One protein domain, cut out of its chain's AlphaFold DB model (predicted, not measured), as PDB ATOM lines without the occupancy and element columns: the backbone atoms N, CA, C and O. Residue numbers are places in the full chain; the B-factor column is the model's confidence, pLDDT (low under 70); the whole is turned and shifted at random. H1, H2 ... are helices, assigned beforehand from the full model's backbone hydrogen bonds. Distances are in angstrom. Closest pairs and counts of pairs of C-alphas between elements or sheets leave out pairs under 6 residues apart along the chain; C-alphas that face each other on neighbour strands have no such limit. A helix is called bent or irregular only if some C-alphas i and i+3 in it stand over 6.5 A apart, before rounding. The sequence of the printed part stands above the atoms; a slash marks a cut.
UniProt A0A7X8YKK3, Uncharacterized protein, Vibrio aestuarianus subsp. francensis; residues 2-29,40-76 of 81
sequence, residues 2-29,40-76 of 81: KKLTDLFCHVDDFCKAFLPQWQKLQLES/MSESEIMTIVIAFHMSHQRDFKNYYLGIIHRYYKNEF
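AT A GLANCE: This is residues 2 to 29 and 40 to 76 of the 81 residues of an uncharacterized protein of Vibrio aestuarianus subsp. francensis (UniProt A0A7X8YKK3). A long bent helix, H1, runs past a small helical body: its first arm, H1a, packs slantwise on H2, while residues 20 to 29, most of them in the second arm, H1b, stick out free. H2 lies between H1a and H3. The printed part has 65 residues with three named helices, in the order H1, H2, H3, and no named strand; the class is all helix. It is loose, with a radius of gyration of the C-alphas of 13.8 A, and elongated, spanning 41 by 23 by 20 A.

IN THESE COORDINATES: H1, residues 2 to 28, begins with C-alpha 2 at (86.239, 108.448, 324.719). By its hydrogen bonds it was assigned as one helix, but it is bent: C-alphas 17 and 20 are 6.8 A apart. Its arms are H1a, residues 2 to 17, 23.7 A long, and H1b, residues 20 to 28, 12.7 A long. H2, residues 42 to 54, is 18.2 A long and begins with C-alpha 42 at (75.132, 90.898, 323.351). H3, residues 60 to 71, is 15.3 A long and ends with C-alpha 71 at (86.650, 103.324, 312.034). H3 is neither bent nor irregular, but only just: C-alphas 66 and 69 are 6.4 A apart.

HOW THE PARTS SIT: H1a and H1b stand at a steep tilt of 41 degrees. H1a and H2 touch, closest at the C-alphas of Asp 12 and Ser 43, 5.1 A apart, with a steep tilt of 44 degrees, opposite ways. H2, with residues 48 to 52 alone, only just touches H3, with 3 pairs of C-alphas within 8 A; the closest are those of Phe 52 and Tyr 63, 6.9 A apart. Their lines are about perpendicular at 72 degrees, only just beyond steep. H3 is apart from both arms, and H1b is apart from H2. In H1a, H1b and H2 every O i to N i+4 pair is within hydrogen-bond range; in H3, 6 of 8 are.

THE WHOLE: The two C-alphas farthest apart, those of Glu 28 and Arg 70, are 41.4 A apart. Without residues 20 to 29 the body spans 32 by 22 by 21 A. Residues 30 to 39 are not printed, and C-alphas 29 and 40 are 25.7 A apart across this cut, which lies in the link from H1 to H2. The link from H2 to H3 is tight. The mean pLDDT of the printed part is 93.2, and residue 2 is the one printed residue under 70.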
ATOM      1  N   LYS A   2      86.015 109.022 323.364       55.59
ATOM      2  CA  LYS A   2      86.239 108.448 324.719       55.59
ATOM      3  C   LYS A   2      84.972 107.777 325.287       55.59
ATOM      4  O   LYS A   2      85.035 106.706 325.863       55.59
ATOM      5  N   LYS A   3      83.810 108.338 324.937       78.31
ATOM      6  CA  LYS A   3      82.484 107.838 325.306       78.31
ATOM      7  C   LYS A   3      82.127 106.427 324.807       78.31
ATOM      8  O   LYS A   3      81.212 105.861 325.379       78.31
ATOM      9  N   LEU A   4      82.746 105.882 323.746       89.56
ATOM     10  CA  LEU A   4      82.338 104.559 323.236       89.56
ATOM     11  C   LEU A   4      82.853 103.436 324.137       89.56
ATOM     12  O   LEU A   4      82.095 102.536 324.468       89.56
ATOM     13  N   THR A   5      84.114 103.523 324.561       92.75
ATOM     14  CA  THR A   5      84.698 102.587 325.527       92.75
ATOM     15  C   THR A   5      83.980 102.687 326.870       92.75
ATOM     16  O   THR A   5      83.577 101.665 327.407       92.75
ATOM     17  N   ASP A   6      83.722 103.906 327.358       94.38
ATOM     18  CA  ASP A   6      82.957 104.112 328.598       94.38
ATOM     19  C   ASP A   6      81.544 103.511 328.492       94.38
ATOM     20  O   ASP A   6      81.083 102.811 329.393       94.38
ATOM     21  N   LEU A   7      80.864 103.736 327.358       95.31
ATOM     22  CA  LEU A   7      79.566 103.129 327.070       95.31
ATOM     23  C   LEU A   7      79.661 101.601 327.073       95.31
ATOM     24  O   LEU A   7      78.829 100.957 327.703       95.31
ATOM     25  N   PHE A   8      80.665 101.034 326.401       95.94
ATOM     26  CA  PHE A   8      80.871  99.592 326.368       95.94
ATOM     27  C   PHE A   8      81.071  99.029 327.775       95.94
ATOM     28  O   PHE A   8      80.415  98.054 328.113       95.94
ATOM     29  N   CYS A   9      81.890  99.660 328.623       95.75
ATOM     30  CA  CYS A   9      82.080  99.225 330.008       95.75
ATOM     31  C   CYS A   9      80.753  99.178 330.778       95.75
ATOM     32  O   CYS A   9      80.427  98.157 331.381       95.75
ATOM     33  N   HIS A  10      79.945 100.242 330.704       96.81
ATOM     34  CA  HIS A  10      78.636 100.267 331.364       96.81
ATOM     35  C   HIS A  10      77.672  99.203 330.824       96.81
ATOM     36  O   HIS A  10      76.947  98.573 331.595       96.81
ATOM     37  N   VAL A  11      77.651  99.000 329.506       97.50
ATOM     38  CA  VAL A  11      76.795  97.999 328.858       97.50
ATOM     39  C   VAL A  11      77.253  96.584 329.200       97.50
ATOM     40  O   VAL A  11      76.419  95.727 329.473       97.50
ATOM     41  N   ASP A  12      78.556  96.329 329.221       97.62
ATOM     42  CA  ASP A  12      79.122  95.022 329.540       97.62
ATOM     43  C   ASP A  12      78.843  94.630 330.998       97.62
ATOM     44  O   ASP A  12      78.393  93.514 331.263       97.62
ATOM     45  N   ASP A  13      78.992  95.566 331.940       98.06
ATOM     46  CA  ASP A  13      78.626  95.351 333.344       98.06
ATOM     47  C   ASP A  13      77.120  95.105 333.515       98.06
ATOM     48  O   ASP A  13      76.715  94.190 334.243       98.06
ATOM     49  N   PHE A  14      76.278  95.846 332.785       97.50
ATOM     50  CA  PHE A  14      74.841  95.578 332.725       97.50
ATOM     51  C   PHE A  14      74.551  94.167 332.193       97.50
ATOM     52  O   PHE A  14      73.802  93.415 332.817       97.50
ATOM     53  N   CYS A  15      75.157  93.775 331.071       96.94
ATOM     54  CA  CYS A  15      74.952  92.469 330.451       96.94
ATOM     55  C   CYS A  15      75.379  91.322 331.375       96.94
ATOM     56  O   CYS A  15      74.645  90.340 331.493       96.94
ATOM     57  N   LYS A  16      76.510  91.457 332.082       96.94
ATOM     58  CA  LYS A  16      76.970  90.471 333.077       96.94
ATOM     59  C   LYS A  16      75.956  90.256 334.198       96.94
ATOM     60  O   LYS A  16      75.759  89.119 334.621       96.94
ATOM     61  N   ALA A  17      75.309  91.322 334.670       97.31
ATOM     62  CA  ALA A  17      74.299  91.230 335.722       97.31
ATOM     63  C   ALA A  17      72.941  90.721 335.199       97.31
ATOM     64  O   ALA A  17      72.295  89.892 335.843       97.31
ATOM     65  N   PHE A  18      72.509  91.201 334.030       96.69
ATOM     66  CA  PHE A  18      71.157  90.994 333.510       96.69
ATOM     67  C   PHE A  18      70.985  89.687 332.724       96.69
ATOM     68  O   PHE A  18      70.008  88.965 332.939       96.69
ATOM     69  N   LEU A  19      71.916  89.346 331.822       94.69
ATOM     70  CA  LEU A  19      71.754  88.201 330.912       94.69
ATOM     71  C   LEU A  19      71.561  86.859 331.636       94.69
ATOM     72  O   LEU A  19      70.682  86.108 331.207       94.69
ATOM     73  N   PRO A  20      72.283  86.537 332.731       93.69
ATOM     74  CA  PRO A  20      72.063  85.278 333.446       93.69
ATOM     75  C   PRO A  20      70.645  85.167 334.020       93.69
ATOM     76  O   PRO A  20      70.020  84.109 333.953       93.69
ATOM     77  N   GLN A  21      70.115  86.272 334.548       94.62
ATOM     78  CA  GLN A  21      68.764  86.326 335.109       94.62
ATOM     79  C   GLN A  21      67.714  86.189 334.004       94.62
ATOM     80  O   GLN A  21      66.776  85.402 334.127       94.62
ATOM     81  N   TRP A  22      67.912  86.890 332.886       91.31
ATOM     82  CA  TRP A  22      67.039  86.796 331.720       91.31
ATOM     83  C   TRP A  22      66.995  85.380 331.137       91.31
ATOM     84  O   TRP A  22      65.921  84.857 330.843       91.31
ATOM     85  N   GLN A  23      68.149  84.722 331.017       89.62
ATOM     86  CA  GLN A  23      68.232  83.339 330.546       89.62
ATOM     87  C   GLN A  23      67.501  82.370 331.481       89.62
ATOM     88  O   GLN A  23      66.807  81.480 330.996       89.62
ATOM     89  N   LYS A  24      67.600  82.561 332.803       90.31
ATOM     90  CA  LYS A  24      66.849  81.761 333.780       90.31
ATOM     91  C   LYS A  24      65.336  81.890 333.571       90.31
ATOM     92  O   LYS A  24      64.659  80.873 333.461       90.31
ATOM     93  N   LEU A  25      64.830  83.115 333.412       89.50
ATOM     94  CA  LEU A  25      63.408  83.370 333.139       89.50
ATOM     95  C   LEU A  25      62.938  82.727 331.821       89.50
ATOM     96  O   LEU A  25      61.838  82.184 331.752       89.50
ATOM     97  N   GLN A  26      63.774  82.744 330.774       85.38
ATOM     98  CA  GLN A  26      63.460  82.085 329.496       85.38
ATOM     99  C   GLN A  26      63.372  80.554 329.617       85.38
ATOM    100  O   GLN A  26      62.668  79.933 328.829       85.38
ATOM    101  N   LEU A  27      64.088  79.935 330.561       82.69
ATOM    102  CA  LEU A  27      63.998  78.491 330.813       82.69
ATOM    103  C   LEU A  27      62.745  78.133 331.622       82.69
ATOM    104  O   LEU A  27      62.131  77.097 331.373       82.69
ATOM    105  N   GLU A  28      62.356  78.992 332.564       85.50
ATOM    106  CA  GLU A  28      61.164  78.811 333.404       85.50
ATOM    107  C   GLU A  28      59.855  78.886 332.605       85.50
ATOM    108  O   GLU A  28      58.884  78.226 332.969       85.50
ATOM    109  N   SER A  29      59.823  79.615 331.483       83.56
ATOM    110  CA  SER A  29      58.627  79.702 330.633       83.56
ATOM    111  C   SER A  29      58.256  78.385 329.934       83.56
ATOM    112  O   SER A  29      57.176  78.288 329.354       83.56
ATOM    113  N   MET A  40      79.085  87.806 317.663       94.94
ATOM    114  CA  MET A  40      79.253  89.023 318.433       94.94
ATOM    115  C   MET A  40      78.465  88.856 319.727       94.94
ATOM    116  O   MET A  40      77.387  88.251 319.714       94.94
ATOM    117  N   SER A  41      79.029  89.348 320.820       94.31
ATOM    118  CA  SER A  41      78.388  89.338 322.130       94.31
ATOM    119  C   SER A  41      77.199  90.295 322.181       94.31
ATOM    120  O   SER A  41      77.100  91.264 321.423       94.31
ATOM    121  N   GLU A  42      76.283  90.037 323.107       94.75
ATOM    122  CA  GLU A  42      75.132  90.898 323.351       94.75
ATOM    123  C   GLU A  42      75.561  92.316 323.763       94.75
ATOM    124  O   GLU A  42      74.944  93.280 323.311       94.75
ATOM    125  N   SER A  43      76.639  92.464 324.547       96.44
ATOM    126  CA  SER A  43      77.150  93.774 324.976       96.44
ATOM    127  C   SER A  43      77.724  94.589 323.815       96.44
ATOM    128  O   SER A  43      77.441  95.785 323.707       96.44
ATOM    129  N   GLU A  44      78.452  93.963 322.885       95.88
ATOM    130  CA  GLU A  44      78.920  94.616 321.654       95.88
ATOM    131  C   GLU A  44      77.744  95.092 320.785       95.88
ATOM    132  O   GLU A  44      77.706  96.255 320.374       95.88
ATOM    133  N   ILE A  45      76.746  94.227 320.555       96.00
ATOM    134  CA  ILE A  45      75.553  94.567 319.760       96.00
ATOM    135  C   ILE A  45      74.801  95.737 320.405       96.00
ATOM    136  O   ILE A  45      74.481  96.718 319.729       96.00
ATOM    137  N   MET A  46      74.543  95.661 321.713       96.94
ATOM    138  CA  MET A  46      73.857  96.720 322.455       96.94
ATOM    139  C   MET A  46      74.623  98.041 322.389       96.94
ATOM    140  O   MET A  46      74.018  99.086 322.146       96.94
ATOM    141  N   THR A  47      75.949  98.003 322.530       97.00
ATOM    142  CA  THR A  47      76.802  99.195 322.438       97.00
ATOM    143  C   THR A  47      76.669  99.872 321.076       97.00
ATOM    144  O   THR A  47      76.483 101.087 321.015       97.00
ATOM    145  N   ILE A  48      76.694  99.105 319.980       96.62
ATOM    146  CA  ILE A  48      76.532  99.639 318.618       96.62
ATOM    147  C   ILE A  48      75.168 100.319 318.447       96.62
ATOM    148  O   ILE A  48      75.103 101.419 317.890       96.62
ATOM    149  N   VAL A  49      74.092  99.694 318.937       96.94
ATOM    150  CA  VAL A  49      72.719 100.223 318.842       96.94
ATOM    151  C   VAL A  49      72.544 101.488 319.686       96.94
ATOM    152  O   VAL A  49      71.997 102.480 319.205       96.94
ATOM    153  N   ILE A  50      73.045 101.509 320.921       96.38
ATOM    154  CA  ILE A  50      72.960 102.698 321.781       96.38
ATOM    155  C   ILE A  50      73.780 103.844 321.180       96.38
ATOM    156  O   ILE A  50      73.288 104.968 321.063       96.38
ATOM    157  N   ALA A  51      75.003 103.561 320.727       95.50
ATOM    158  CA  ALA A  51      75.854 104.556 320.087       95.50
ATOM    159  C   ALA A  51      75.229 105.108 318.792       95.50
ATOM    160  O   ALA A  51      75.357 106.304 318.525       95.50
ATOM    161  N   PHE A  52      74.484 104.291 318.035       96.31
ATOM    162  CA  PHE A  52      73.697 104.767 316.895       96.31
ATOM    163  C   PHE A  52      72.685 105.831 317.327       96.31
ATOM    164  O   PHE A  52      72.698 106.937 316.783       96.31
ATOM    165  N   HIS A  53      71.875 105.551 318.351       94.69
ATOM    166  CA  HIS A  53      70.896 106.515 318.858       94.69
ATOM    167  C   HIS A  53      71.552 107.800 319.384       94.69
ATOM    168  O   HIS A  53      71.078 108.897 319.089       94.69
ATOM    169  N   MET A  54      72.680 107.685 320.090       93.12
ATOM    170  CA  MET A  54      73.442 108.842 320.583       93.12
ATOM    171  C   MET A  54      74.109 109.654 319.464       93.12
ATOM    172  O   MET A  54      74.405 110.830 319.650       93.12
ATOM    173  N   SER A  55      74.382 109.036 318.313       91.69
ATOM    174  CA  SER A  55      75.014 109.704 317.171       91.69
ATOM    175  C   SER A  55      74.052 110.578 316.360       91.69
ATOM    176  O   SER A  55      74.504 111.312 315.482       91.69
ATOM    177  N   HIS A  56      72.743 110.487 316.629       91.50
ATOM    178  CA  HIS A  56      71.674 111.167 315.885       91.50
ATOM    179  C   HIS A  56      71.662 110.866 314.374       91.50
ATOM    180  O   HIS A  56      71.111 111.632 313.580       91.50
ATOM    181  N   GLN A  57      72.260 109.746 313.960       93.81
ATOM    182  CA  GLN A  57      72.184 109.277 312.581       93.81
ATOM    183  C   GLN A  57      70.773 108.776 312.271       93.81
ATOM    184  O   GLN A  57      70.108 108.169 313.107       93.81
ATOM    185  N   ARG A  58      70.309 109.042 311.049       95.06
ATOM    186  CA  ARG A  58      68.950 108.676 310.619       95.06
ATOM    187  C   ARG A  58      68.860 107.254 310.085       95.06
ATOM    188  O   ARG A  58      67.831 106.612 310.237       95.06
ATOM    189  N   ASP A  59      69.929 106.788 309.447       97.25
ATOM    190  CA  ASP A  59      69.976 105.483 308.800       97.25
ATOM    191  C   ASP A  59      71.017 104.589 309.476       97.25
ATOM    192  O   ASP A  59      72.209 104.910 309.520       97.25
ATOM    193  N   PHE A  60      70.549 103.462 310.013       96.62
ATOM    194  CA  PHE A  60      71.403 102.528 310.738       96.62
ATOM    195  C   PHE A  60      72.444 101.889 309.822       96.62
ATOM    196  O   PHE A  60      73.586 101.709 310.233       96.62
ATOM    197  N   LYS A  61      72.088 101.587 308.567       96.12
ATOM    198  CA  LYS A  61      73.001 100.934 307.622       96.12
ATOM    199  C   LYS A  61      74.196 101.830 307.296       96.12
ATOM    200  O   LYS A  61      75.336 101.371 307.345       96.12
ATOM    201  N   ASN A  62      73.954 103.107 307.028       96.12
ATOM    202  CA  ASN A  62      74.986 104.102 306.764       96.12
ATOM    203  C   ASN A  62      75.853 104.360 307.998       96.12
ATOM    204  O   ASN A  62      77.072 104.451 307.870       96.12
ATOM    205  N   TYR A  63      75.261 104.415 309.194       96.19
ATOM    206  CA  TYR A  63      76.026 104.478 310.442       96.19
ATOM    207  C   TYR A  63      76.918 103.242 310.618       96.19
ATOM    208  O   TYR A  63      78.121 103.354 310.853       96.19
ATOM    209  N   TYR A  64      76.350 102.051 310.462       96.88
ATOM    210  CA  TYR A  64      77.056 100.802 310.697       96.88
ATOM    211  C   TYR A  64      78.200 100.601 309.696       96.88
ATOM    212  O   TYR A  64      79.336 100.361 310.095       96.88
ATOM    213  N   LEU A  65      77.952 100.775 308.397       95.75
ATOM    214  CA  LEU A  65      78.982 100.600 307.367       95.75
ATOM    215  C   LEU A  65      79.964 101.778 307.309       95.75
ATOM    216  O   LEU A  65      81.164 101.587 307.123       95.75
ATOM    217  N   GLY A  66      79.467 103.005 307.463       94.50
ATOM    218  CA  GLY A  66      80.261 104.221 307.302       94.50
ATOM    219  C   GLY A  66      81.076 104.602 308.534       94.50
ATOM    220  O   GLY A  66      82.142 105.200 308.382       94.50
ATOM    221  N   ILE A  67      80.598 104.261 309.738       93.81
ATOM    222  CA  ILE A  67      81.249 104.609 311.006       93.81
ATOM    223  C   ILE A  67      81.817 103.368 311.689       93.81
ATOM    224  O   ILE A  67      83.031 103.287 311.873       93.81
ATOM    225  N   ILE A  68      80.972 102.395 312.039       95.19
ATOM    226  CA  ILE A  68      81.400 101.228 312.828       95.19
ATOM    227  C   ILE A  68      82.391 100.369 312.042       95.19
ATOM    228  O   ILE A  68      83.520 100.165 312.483       95.19
ATOM    229  N   HIS A  69      82.017  99.943 310.838       94.12
ATOM    230  CA  HIS A  69      82.860  99.089 310.007       94.12
ATOM    231  C   HIS A  69      84.140  99.788 309.540       94.12
ATOM    232  O   HIS A  69      85.173  99.142 309.379       94.12
ATOM    233  N   ARG A  70      84.092 101.105 309.317       93.44
ATOM    234  CA  ARG A  70      85.233 101.855 308.784       93.44
ATOM    235  C   ARG A  70      86.241 102.266 309.853       93.44
ATOM    236  O   ARG A  70      87.436 102.180 309.595       93.44
ATOM    237  N   TYR A  71      85.779 102.723 311.018       92.88
ATOM    238  CA  TYR A  71      86.650 103.324 312.034       92.88
ATOM    239  C   TYR A  71      86.803 102.483 313.305       92.88
ATOM    240  O   TYR A  71      87.796 102.650 314.003       92.88
ATOM    241  N   TYR A  72      85.874 101.567 313.595       92.06
ATOM    242  CA  TYR A  72      85.869 100.776 314.835       92.06
ATOM    243  C   TYR A  72      85.981  99.271 314.603       92.06
ATOM    244  O   TYR A  72      85.718  98.477 315.499       92.06
ATOM    245  N   LYS A  73      86.410  98.849 313.412       91.81
ATOM    246  CA  LYS A  73      86.599  97.430 313.086       91.81
ATOM    247  C   LYS A  73      87.538  96.702 314.051       91.81
ATOM    248  O   LYS A  73      87.353  95.519 314.292       91.81
ATOM    249  N   ASN A  74      88.537  97.396 314.590       92.06
ATOM    250  CA  ASN A  74      89.469  96.800 315.549       92.06
ATOM    251  C   ASN A  74      88.823  96.585 316.924       92.06
ATOM    252  O   ASN A  74      89.148  95.611 317.591       92.06
ATOM    253  N   GLU A  75      87.894  97.461 317.313       91.69
ATOM    254  CA  GLU A  75      87.131  97.342 318.562       91.69
ATOM    255  C   GLU A  75      86.037  96.269 318.450       91.69
ATOM    256  O   GLU A  75      85.672  95.647 319.439       91.69
ATOM    257  N   PHE A  76      85.544  96.025 317.232       92.94
ATOM    258  CA  PHE A  76      84.550  94.999 316.918       92.94
ATOM    259  C   PHE A  76      85.105  94.038 315.851       92.94
ATOM    260  O   PHE A  76      84.741  94.123 314.677       92.94
TER     261      PHE A  76